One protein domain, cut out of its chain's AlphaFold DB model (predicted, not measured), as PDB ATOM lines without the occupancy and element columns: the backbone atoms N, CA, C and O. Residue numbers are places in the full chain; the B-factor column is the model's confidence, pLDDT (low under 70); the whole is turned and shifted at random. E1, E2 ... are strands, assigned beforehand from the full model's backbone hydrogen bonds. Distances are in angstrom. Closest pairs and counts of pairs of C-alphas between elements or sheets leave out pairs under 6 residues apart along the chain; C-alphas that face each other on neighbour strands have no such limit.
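AT A GLANCE: This is residues 252 to 312 of the 396 residues of an uncharacterized protein of Thiothrix eikelboomii (UniProt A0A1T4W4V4). A twisted sheet of four strands, E1, E2, E5 and E6, makes a wall with one face bare; over its other face lie the hairpin of E3 and E4, toward the E6 edge, and the long loop of residues 259 to 275, toward the E1 edge. The printed part has 61 residues with six named strands, E1 to E6 along the chain, and no named helix: all strand, though under half of the residues, 29, are in named elements. The mixed sheet has the order E1, E2, E5, E6. The whole is compact, with a radius of gyration of the C-alphas of 10.3 A and spans of 26 by 23 by 21 A.

IN THESE COORDINATES: E1, residues 253 to 258, begins at C-alpha 253 (19.528, 33.782, 24.141) and is 14.1 A long. E2 holds residues 276 to 280, 13.2 A. E3, residues 284 to 288, and E4, residues 291 to 295, are 12.7 A each. E5 is residues 300 to 303; E6, residues 308 to 311, ends at C-alpha 311 (20.431, 18.876, 19.988).

HOW THE PARTS SIT: E1 and E2 are parallel at 27 degrees, with N 277 and O 253 2.7 A apart. E2 and E5 are antiparallel at 154 degrees, with N 278 and O 301 2.8 A apart. E5 and E6 form a hairpin at 157 degrees; N 309 and O 302 are 2.8 A apart. The sheet is only just strongly twisted, with C-alphas up to 4.2 A off its best plane. E3 and E4 form a hairpin at 143 degrees, with N 293 and O 286 2.8 A apart. The closest C-alphas of E3 and E6 are Ile 288 and Trp 308, 6.4 A. E1 is apart from E3 and E4.

THE WHOLE: The C-alphas farthest apart, Thr 272 and Glu 283, are 26.9 A apart. The printed part has no cut. The link from E1 to E2 is long; the others are tight. Mean pLDDT of the printed part is 70.3, and 24 residues are under 70, among them 263 to 275.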
ATOM      1  N   LEU A 252      17.581  31.291  27.560       60.56
ATOM      2  CA  LEU A 252      17.837  30.944  26.174       60.56
ATOM      3  C   LEU A 252      17.971  32.181  25.257       60.56
ATOM      4  O   LEU A 252      16.980  32.648  24.700       60.56
ATOM      5  N   GLU A 253      19.186  32.702  25.080       68.31
ATOM      6  CA  GLU A 253      19.528  33.782  24.141       68.31
ATOM      7  C   GLU A 253      19.987  33.190  22.799       68.31
ATOM      8  O   GLU A 253      20.988  32.480  22.735       68.31
ATOM      9  N   PHE A 254      19.281  33.466  21.696       69.12
ATOM     10  CA  PHE A 254      19.769  33.074  20.370       69.12
ATOM     11  C   PHE A 254      20.892  34.014  19.924       69.12
ATOM     12  O   PHE A 254      20.645  35.170  19.596       69.12
ATOM     13  N   VAL A 255      22.122  33.500  19.895       68.31
ATOM     14  CA  VAL A 255      23.331  34.297  19.633       68.31
ATOM     15  C   VAL A 255      23.667  34.360  18.141       68.31
ATOM     16  O   VAL A 255      24.295  35.312  17.687       68.31
ATOM     17  N   GLY A 256      23.241  33.364  17.357       70.00
ATOM     18  CA  GLY A 256      23.411  33.364  15.906       70.00
ATOM     19  C   GLY A 256      23.740  32.001  15.304       70.00
ATOM     20  O   GLY A 256      23.543  30.943  15.914       70.00
ATOM     21  N   PHE A 257      24.228  32.038  14.064       70.31
ATOM     22  CA  PHE A 257      24.662  30.856  13.327       70.31
ATOM     23  C   PHE A 257      26.146  30.562  13.567       70.31
ATOM     24  O   PHE A 257      26.956  31.479  13.647       70.31
ATOM     25  N   PHE A 258      26.489  29.281  13.662       73.31
ATOM     26  CA  PHE A 258      27.840  28.772  13.870       73.31
ATOM     27  C   PHE A 258      28.266  27.900  12.690       73.31
ATOM     28  O   PHE A 258      27.619  26.895  12.391       73.31
ATOM     29  N   ASP A 259      29.384  28.256  12.066       77.19
ATOM     30  CA  ASP A 259      30.028  27.455  11.031       77.19
ATOM     31  C   ASP A 259      31.276  26.753  11.614       77.19
ATOM     32  O   ASP A 259      32.263  27.428  11.928       77.19
ATOM     33  N   PRO A 260      31.272  25.411  11.742       73.06
ATOM     34  CA  PRO A 260      32.403  24.650  12.278       73.06
ATOM     35  C   PRO A 260      33.667  24.685  11.409       73.06
ATOM     36  O   PRO A 260      34.720  24.250  11.869       73.06
ATOM     37  N   ILE A 261      33.587  25.156  10.163       72.94
ATOM     38  CA  ILE A 261      34.721  25.231   9.234       72.94
ATOM     39  C   ILE A 261      35.435  26.577   9.359       72.94
ATOM     40  O   ILE A 261      36.662  26.637   9.269       72.94
ATOM     41  N   THR A 262      34.675  27.660   9.539       70.12
ATOM     42  CA  THR A 262      35.219  29.027   9.539       70.12
ATOM     43  C   THR A 262      35.462  29.598  10.937       70.12
ATOM     44  O   THR A 262      36.097  30.644  11.037       70.12
ATOM     45  N   ASP A 263      35.016  28.914  12.000       64.06
ATOM     46  CA  ASP A 263      35.183  29.308  13.414       64.06
ATOM     47  C   ASP A 263      34.731  30.756  13.692       64.06
ATOM     48  O   ASP A 263      35.310  31.501  14.482       64.06
ATOM     49  N   THR A 264      33.693  31.200  12.979       51.56
ATOM     50  CA  THR A 264      33.216  32.587  13.016       51.56
ATOM     51  C   THR A 264      32.151  32.789  14.094       51.56
ATOM     52  O   THR A 264      31.003  33.098  13.806       51.56
ATOM     53  N   LEU A 265      32.541  32.654  15.363       52.66
ATOM     54  CA  LEU A 265      31.859  33.272  16.511       52.66
ATOM     55  C   LEU A 265      32.914  33.716  17.540       52.66
ATOM     56  O   LEU A 265      34.000  33.136  17.594       52.66
ATOM     57  N   PRO A 266      32.646  34.764  18.346       48.31
ATOM     58  CA  PRO A 266      33.602  35.257  19.325       48.31
ATOM     59  C   PRO A 266      33.829  34.134  20.332       48.31
ATOM     60  O   PRO A 266      32.862  33.724  20.964       48.31
ATOM     61  N   THR A 267      35.065  33.619  20.406       49.72
ATOM     62  CA  THR A 267      35.609  32.733  21.458       49.72
ATOM     63  C   THR A 267      34.529  32.161  22.368       49.72
ATOM     64  O   THR A 267      34.078  32.903  23.243       49.72
ATOM     65  N   LEU A 268      34.131  30.899  22.119       51.06
ATOM     66  CA  LEU A 268      33.168  30.094  22.894       51.06
ATOM     67  C   LEU A 268      32.828  30.758  24.235       51.06
ATOM     68  O   LEU A 268      33.743  30.887  25.059       51.06
ATOM     69  N   PRO A 269      31.582  31.227  24.448       46.28
ATOM     70  CA  PRO A 269      31.262  32.018  25.619       46.28
ATOM     71  C   PRO A 269      31.677  31.228  26.849       46.28
ATOM     72  O   PRO A 269      31.424  30.027  26.962       46.28
ATOM     73  N   ASP A 270      32.380  31.941  27.715       51.25
ATOM     74  CA  ASP A 270      32.644  31.592  29.095       51.25
ATOM     75  C   ASP A 270      31.505  30.708  29.626       51.25
ATOM     76  O   ASP A 270      30.352  31.149  29.637       51.25
ATOM     77  N   VAL A 271      31.808  29.448  29.979       49.66
ATOM     78  CA  VAL A 271      30.802  28.442  30.382       49.66
ATOM     79  C   VAL A 271      29.845  28.994  31.434       49.66
ATOM     80  O   VAL A 271      28.694  28.612  31.456       49.66
ATOM     81  N   THR A 272      30.280  29.991  32.202       49.28
ATOM     82  CA  THR A 272      29.511  30.756  33.184       49.28
ATOM     83  C   THR A 272      28.249  31.481  32.682       49.28
ATOM     84  O   THR A 272      27.451  31.910  33.519       49.28
ATOM     85  N   LYS A 273      28.021  31.645  31.370       58.81
ATOM     86  CA  LYS A 273      26.803  32.284  30.828       58.81
ATOM     87  C   LYS A 273      25.797  31.252  30.320       58.81
ATOM     88  O   LYS A 273      25.777  30.903  29.140       58.81
ATOM     89  N   ALA A 274      24.945  30.794  31.234       59.12
ATOM     90  CA  ALA A 274      23.858  29.875  30.931       59.12
ATOM     91  C   ALA A 274      22.893  30.442  29.877       59.12
ATOM     92  O   ALA A 274      22.390  31.556  30.019       59.12
ATOM     93  N   GLY A 275      22.611  29.615  28.868       62.69
ATOM     94  CA  GLY A 275      21.497  29.732  27.941       62.69
ATOM     95  C   GLY A 275      21.782  30.376  26.578       62.69
ATOM     96  O   GLY A 275      20.873  30.573  25.786       62.69
ATOM     97  N   ASN A 276      23.032  30.578  26.176       73.94
ATOM     98  CA  ASN A 276      23.305  30.897  24.769       73.94
ATOM     99  C   ASN A 276      22.931  29.725  23.836       73.94
ATOM    100  O   ASN A 276      23.352  28.590  24.067       73.94
ATOM    101  N   ILE A 277      22.185  30.005  22.763       76.25
ATOM    102  CA  ILE A 277      21.795  29.071  21.697       76.25
ATOM    103  C   ILE A 277      22.479  29.452  20.383       76.25
ATOM    104  O   ILE A 277      22.370  30.586  19.912       76.25
ATOM    105  N   TYR A 278      23.069  28.454  19.727       77.81
ATOM    106  CA  TYR A 278      23.675  28.546  18.402       77.81
ATOM    107  C   TYR A 278      23.025  27.570  17.423       77.81
ATOM    108  O   TYR A 278      22.685  26.438  17.786       77.81
ATOM    109  N   LYS A 279      22.884  27.985  16.161       80.56
ATOM    110  CA  LYS A 279      22.435  27.120  15.060       80.56
ATOM    111  C   LYS A 279      23.586  26.792  14.126       80.56
ATOM    112  O   LYS A 279      24.207  27.694  13.582       80.56
ATOM    113  N   VAL A 280      23.843  25.512  13.899       79.31
ATOM    114  CA  VAL A 280      24.921  25.070  13.012       79.31
ATOM    115  C   VAL A 280      24.553  25.381  11.558       79.31
ATOM    116  O   VAL A 280      23.457  25.035  11.117       79.31
ATOM    117  N   SER A 281      25.430  26.046  10.811       80.94
ATOM    118  CA  SER A 281      25.197  26.452   9.414       80.94
ATOM    119  C   SER A 281      25.923  25.584   8.384       80.94
ATOM    120  O   SER A 281      25.489  25.535   7.234       80.94
ATOM    121  N   ALA A 282      26.971  24.858   8.781       78.44
ATOM    122  CA  ALA A 282      27.731  23.951   7.919       78.44
ATOM    123  C   ALA A 282      28.067  22.637   8.646       78.44
ATOM    124  O   ALA A 282      28.076  22.579   9.872       78.44
ATOM    125  N   GLU A 283      28.328  21.568   7.893       84.88
ATOM    126  CA  GLU A 283      28.798  20.300   8.461       84.88
ATOM    127  C   GLU A 283      30.256  20.428   8.918       84.88
ATOM    128  O   GLU A 283      31.094  20.977   8.203       84.88
ATOM    129  N   GLY A 284      30.577  19.894  10.096       82.12
ATOM    130  CA  GLY A 284      31.951  19.881  10.584       82.12
ATOM    131  C   GLY A 284      32.097  19.324  11.993       82.12
ATOM    132  O   GLY A 284      31.178  18.734  12.557       82.12
ATOM    133  N   THR A 285      33.289  19.481  12.566       80.69
ATOM    134  CA  THR A 285      33.599  19.038  13.932       80.69
ATOM    135  C   THR A 285      33.869  20.249  14.809       80.69
ATOM    136  O   THR A 285      34.749  21.046  14.503       80.69
ATOM    137  N   VAL A 286      33.144  20.360  15.920       76.06
ATOM    138  CA  VAL A 286      33.313  21.420  16.916       76.06
ATOM    139  C   VAL A 286      33.874  20.839  18.211       76.06
ATOM    140  O   VAL A 286      33.495  19.745  18.623       76.06
ATOM    141  N   THR A 287      34.785  21.553  18.870       75.69
ATOM    142  CA  THR A 287      35.252  21.181  20.215       75.69
ATOM    143  C   THR A 287      34.462  21.975  21.245       75.69
ATOM    144  O   THR A 287      34.592  23.192  21.311       75.69
ATOM    145  N   ILE A 288      33.643  21.289  22.042       72.50
ATOM    146  CA  ILE A 288      32.801  21.882  23.089       72.50
ATOM    147  C   ILE A 288      33.005  21.120  24.401       72.50
ATOM    148  O   ILE A 288      33.004  19.888  24.435       72.50
ATOM    149  N   GLY A 289      33.222  21.846  25.502       68.06
ATOM    150  CA  GLY A 289      33.605  21.239  26.779       68.06
ATOM    151  C   GLY A 289      34.896  20.412  26.661       68.06
ATOM    152  O   GLY A 289      35.927  20.927  26.242       68.06
ATOM    153  N   ASN A 290      34.834  19.123  27.019       59.09
ATOM    154  CA  ASN A 290      35.999  18.224  27.073       59.09
ATOM    155  C   ASN A 290      36.181  17.326  25.830       59.09
ATOM    156  O   ASN A 290      36.981  16.388  25.882       59.09
ATOM    157  N   GLY A 291      35.456  17.549  24.727       68.75
ATOM    158  CA  GLY A 291      35.540  16.660  23.564       68.75
ATOM    159  C   GLY A 291      35.123  17.279  22.231       68.75
ATOM    160  O   GLY A 291      34.426  18.289  22.175       68.75
ATOM    161  N   ALA A 292      35.569  16.639  21.149       78.00
ATOM    162  CA  ALA A 292      35.164  16.959  19.787       78.00
ATOM    163  C   ALA A 292      33.826  16.280  19.452       78.00
ATOM    164  O   ALA A 292      33.648  15.090  19.717       78.00
ATOM    165  N   VAL A 293      32.905  17.029  18.850       77.12
ATOM    166  CA  VAL A 293      31.561  16.590  18.465       77.12
ATOM    167  C   VAL A 293      31.335  16.911  16.986       77.12
ATOM    168  O   VAL A 293      31.627  18.017  16.537       77.12
ATOM    169  N   SER A 294      30.826  15.942  16.223       82.88
ATOM    170  CA  SER A 294      30.420  16.148  14.826       82.88
ATOM    171  C   SER A 294      29.031  16.772  14.781       82.88
ATOM    172  O   SER A 294      28.133  16.299  15.475       82.88
ATOM    173  N   VAL A 295      28.853  17.801  13.958       81.44
ATOM    174  CA  VAL A 295      27.600  18.552  13.824       81.44
ATOM    175  C   VAL A 295      27.209  18.714  12.356       81.44
ATOM    176  O   VAL A 295      28.070  18.799  11.479       81.44
ATOM    177  N   LEU A 296      25.904  18.756  12.095       83.12
ATOM    178  CA  LEU A 296      25.305  18.953  10.776       83.12
ATOM    179  C   LEU A 296      24.571  20.303  10.695       83.12
ATOM    180  O   LEU A 296      24.111  20.818  11.719       83.12
ATOM    181  N   PRO A 297      24.381  20.872   9.487       82.00
ATOM    182  CA  PRO A 297      23.571  22.073   9.308       82.00
ATOM    183  C   PRO A 297      22.165  21.916   9.910       82.00
ATOM    184  O   PRO A 297      21.423  20.987   9.592       82.00
ATOM    185  N   GLY A 298      21.778  22.854  10.771       75.06
ATOM    186  CA  GLY A 298      20.497  22.882  11.476       75.06
ATOM    187  C   GLY A 298      20.509  22.276  12.883       75.06
ATOM    188  O   GLY A 298      19.515  22.461  13.601       75.06
ATOM    189  N   ASP A 299      21.596  21.617  13.292       84.06
ATOM    190  CA  ASP A 299      21.807  21.203  14.681       84.06
ATOM    191  C   ASP A 299      21.842  22.426  15.609       84.06
ATOM    192  O   ASP A 299      22.140  23.552  15.197       84.06
ATOM    193  N   THR A 300      21.469  22.219  16.871       84.56
ATOM    194  CA  THR A 300      21.408  23.293  17.872       84.56
ATOM    195  C   THR A 300      22.401  23.015  18.981       84.56
ATOM    196  O   THR A 300      22.380  21.932  19.556       84.56
ATOM    197  N   ILE A 301      23.242  23.991  19.303       80.44
ATOM    198  CA  ILE A 301      24.207  23.905  20.399       80.44
ATOM    199  C   ILE A 301      23.774  24.896  21.475       80.44
ATOM    200  O   ILE A 301      23.483  26.048  21.160       80.44
ATOM    201  N   MET A 302      23.715  24.457  22.730       78.38
ATOM    202  CA  MET A 302      23.369  25.306  23.870       78.38
ATOM    203  C   MET A 302      24.253  25.011  25.082       78.38
ATOM    204  O   MET A 302      24.691  23.875  25.257       78.38
ATOM    205  N   SER A 303      24.518  26.020  25.912       72.19
ATOM    206  CA  SER A 303      25.210  25.855  27.201       72.19
ATOM    207  C   SER A 303      24.249  26.112  28.356       72.19
ATOM    208  O   SER A 303      23.445  27.037  28.279       72.19
ATOM    209  N   ASP A 304      24.318  25.318  29.423       65.69
ATOM    210  CA  ASP A 304      23.494  25.496  30.629       65.69
ATOM    211  C   ASP A 304      24.214  26.225  31.781       65.69
ATOM    212  O   ASP A 304      23.630  26.384  32.850       65.69
ATOM    213  N   GLY A 305      25.450  26.697  31.574       64.31
ATOM    214  CA  GLY A 305      26.282  27.268  32.641       64.31
ATOM    215  C   GLY A 305      27.449  26.365  33.072       64.31
ATOM    216  O   GLY A 305      28.465  26.849  33.570       64.31
ATOM    217  N   ASP A 306      27.316  25.052  32.862       65.94
ATOM    218  CA  ASP A 306      28.260  24.034  33.341       65.94
ATOM    219  C   ASP A 306      28.604  22.992  32.256       65.94
ATOM    220  O   ASP A 306      29.705  22.434  32.223       65.94
ATOM    221  N   VAL A 307      27.671  22.724  31.345       68.25
ATOM    222  CA  VAL A 307      27.715  21.678  30.324       68.25
ATOM    223  C   VAL A 307      27.265  22.243  28.974       68.25
ATOM    224  O   VAL A 307      26.423  23.136  28.871       68.25
ATOM    225  N   TRP A 308      27.845  21.701  27.903       75.06
ATOM    226  CA  TRP A 308      27.391  21.929  26.534       75.06
ATOM    227  C   TRP A 308      26.458  20.807  26.092       75.06
ATOM    228  O   TRP A 308      26.781  19.627  26.227       75.06
ATOM    229  N   ILE A 309      25.318  21.177  25.519       76.25
ATOM    230  CA  ILE A 309      24.306  20.262  25.001       76.25
ATOM    231  C   ILE A 309      24.177  20.491  23.495       76.25
ATOM    232  O   ILE A 309      23.984  21.618  23.039       76.25
ATOM    233  N   VAL A 310      24.247  19.408  22.721       80.25
ATOM    234  CA  VAL A 310      23.964  19.419  21.282       80.25
ATOM    235  C   VAL A 310      22.644  18.705  21.041       80.25
ATOM    236  O   VAL A 310      22.507  17.516  21.316       80.25
ATOM    237  N   MET A 311      21.667  19.435  20.517       79.56
ATOM    238  CA  MET A 311      20.431  18.876  19.988       79.56
ATOM    239  C   MET A 311      20.604  18.672  18.486       79.56
ATOM    240  O   MET A 311      20.416  19.599  17.689       79.56
ATOM    241  N   GLY A 312      21.001  17.454  18.122       72.94
ATOM    242  CA  GLY A 312      21.103  17.025  16.735       72.94
ATOM    243  C   GLY A 312      19.732  16.722  16.125       72.94
ATOM    244  O   GLY A 312      18.809  16.305  16.824       72.94
TER     245      GLY A 312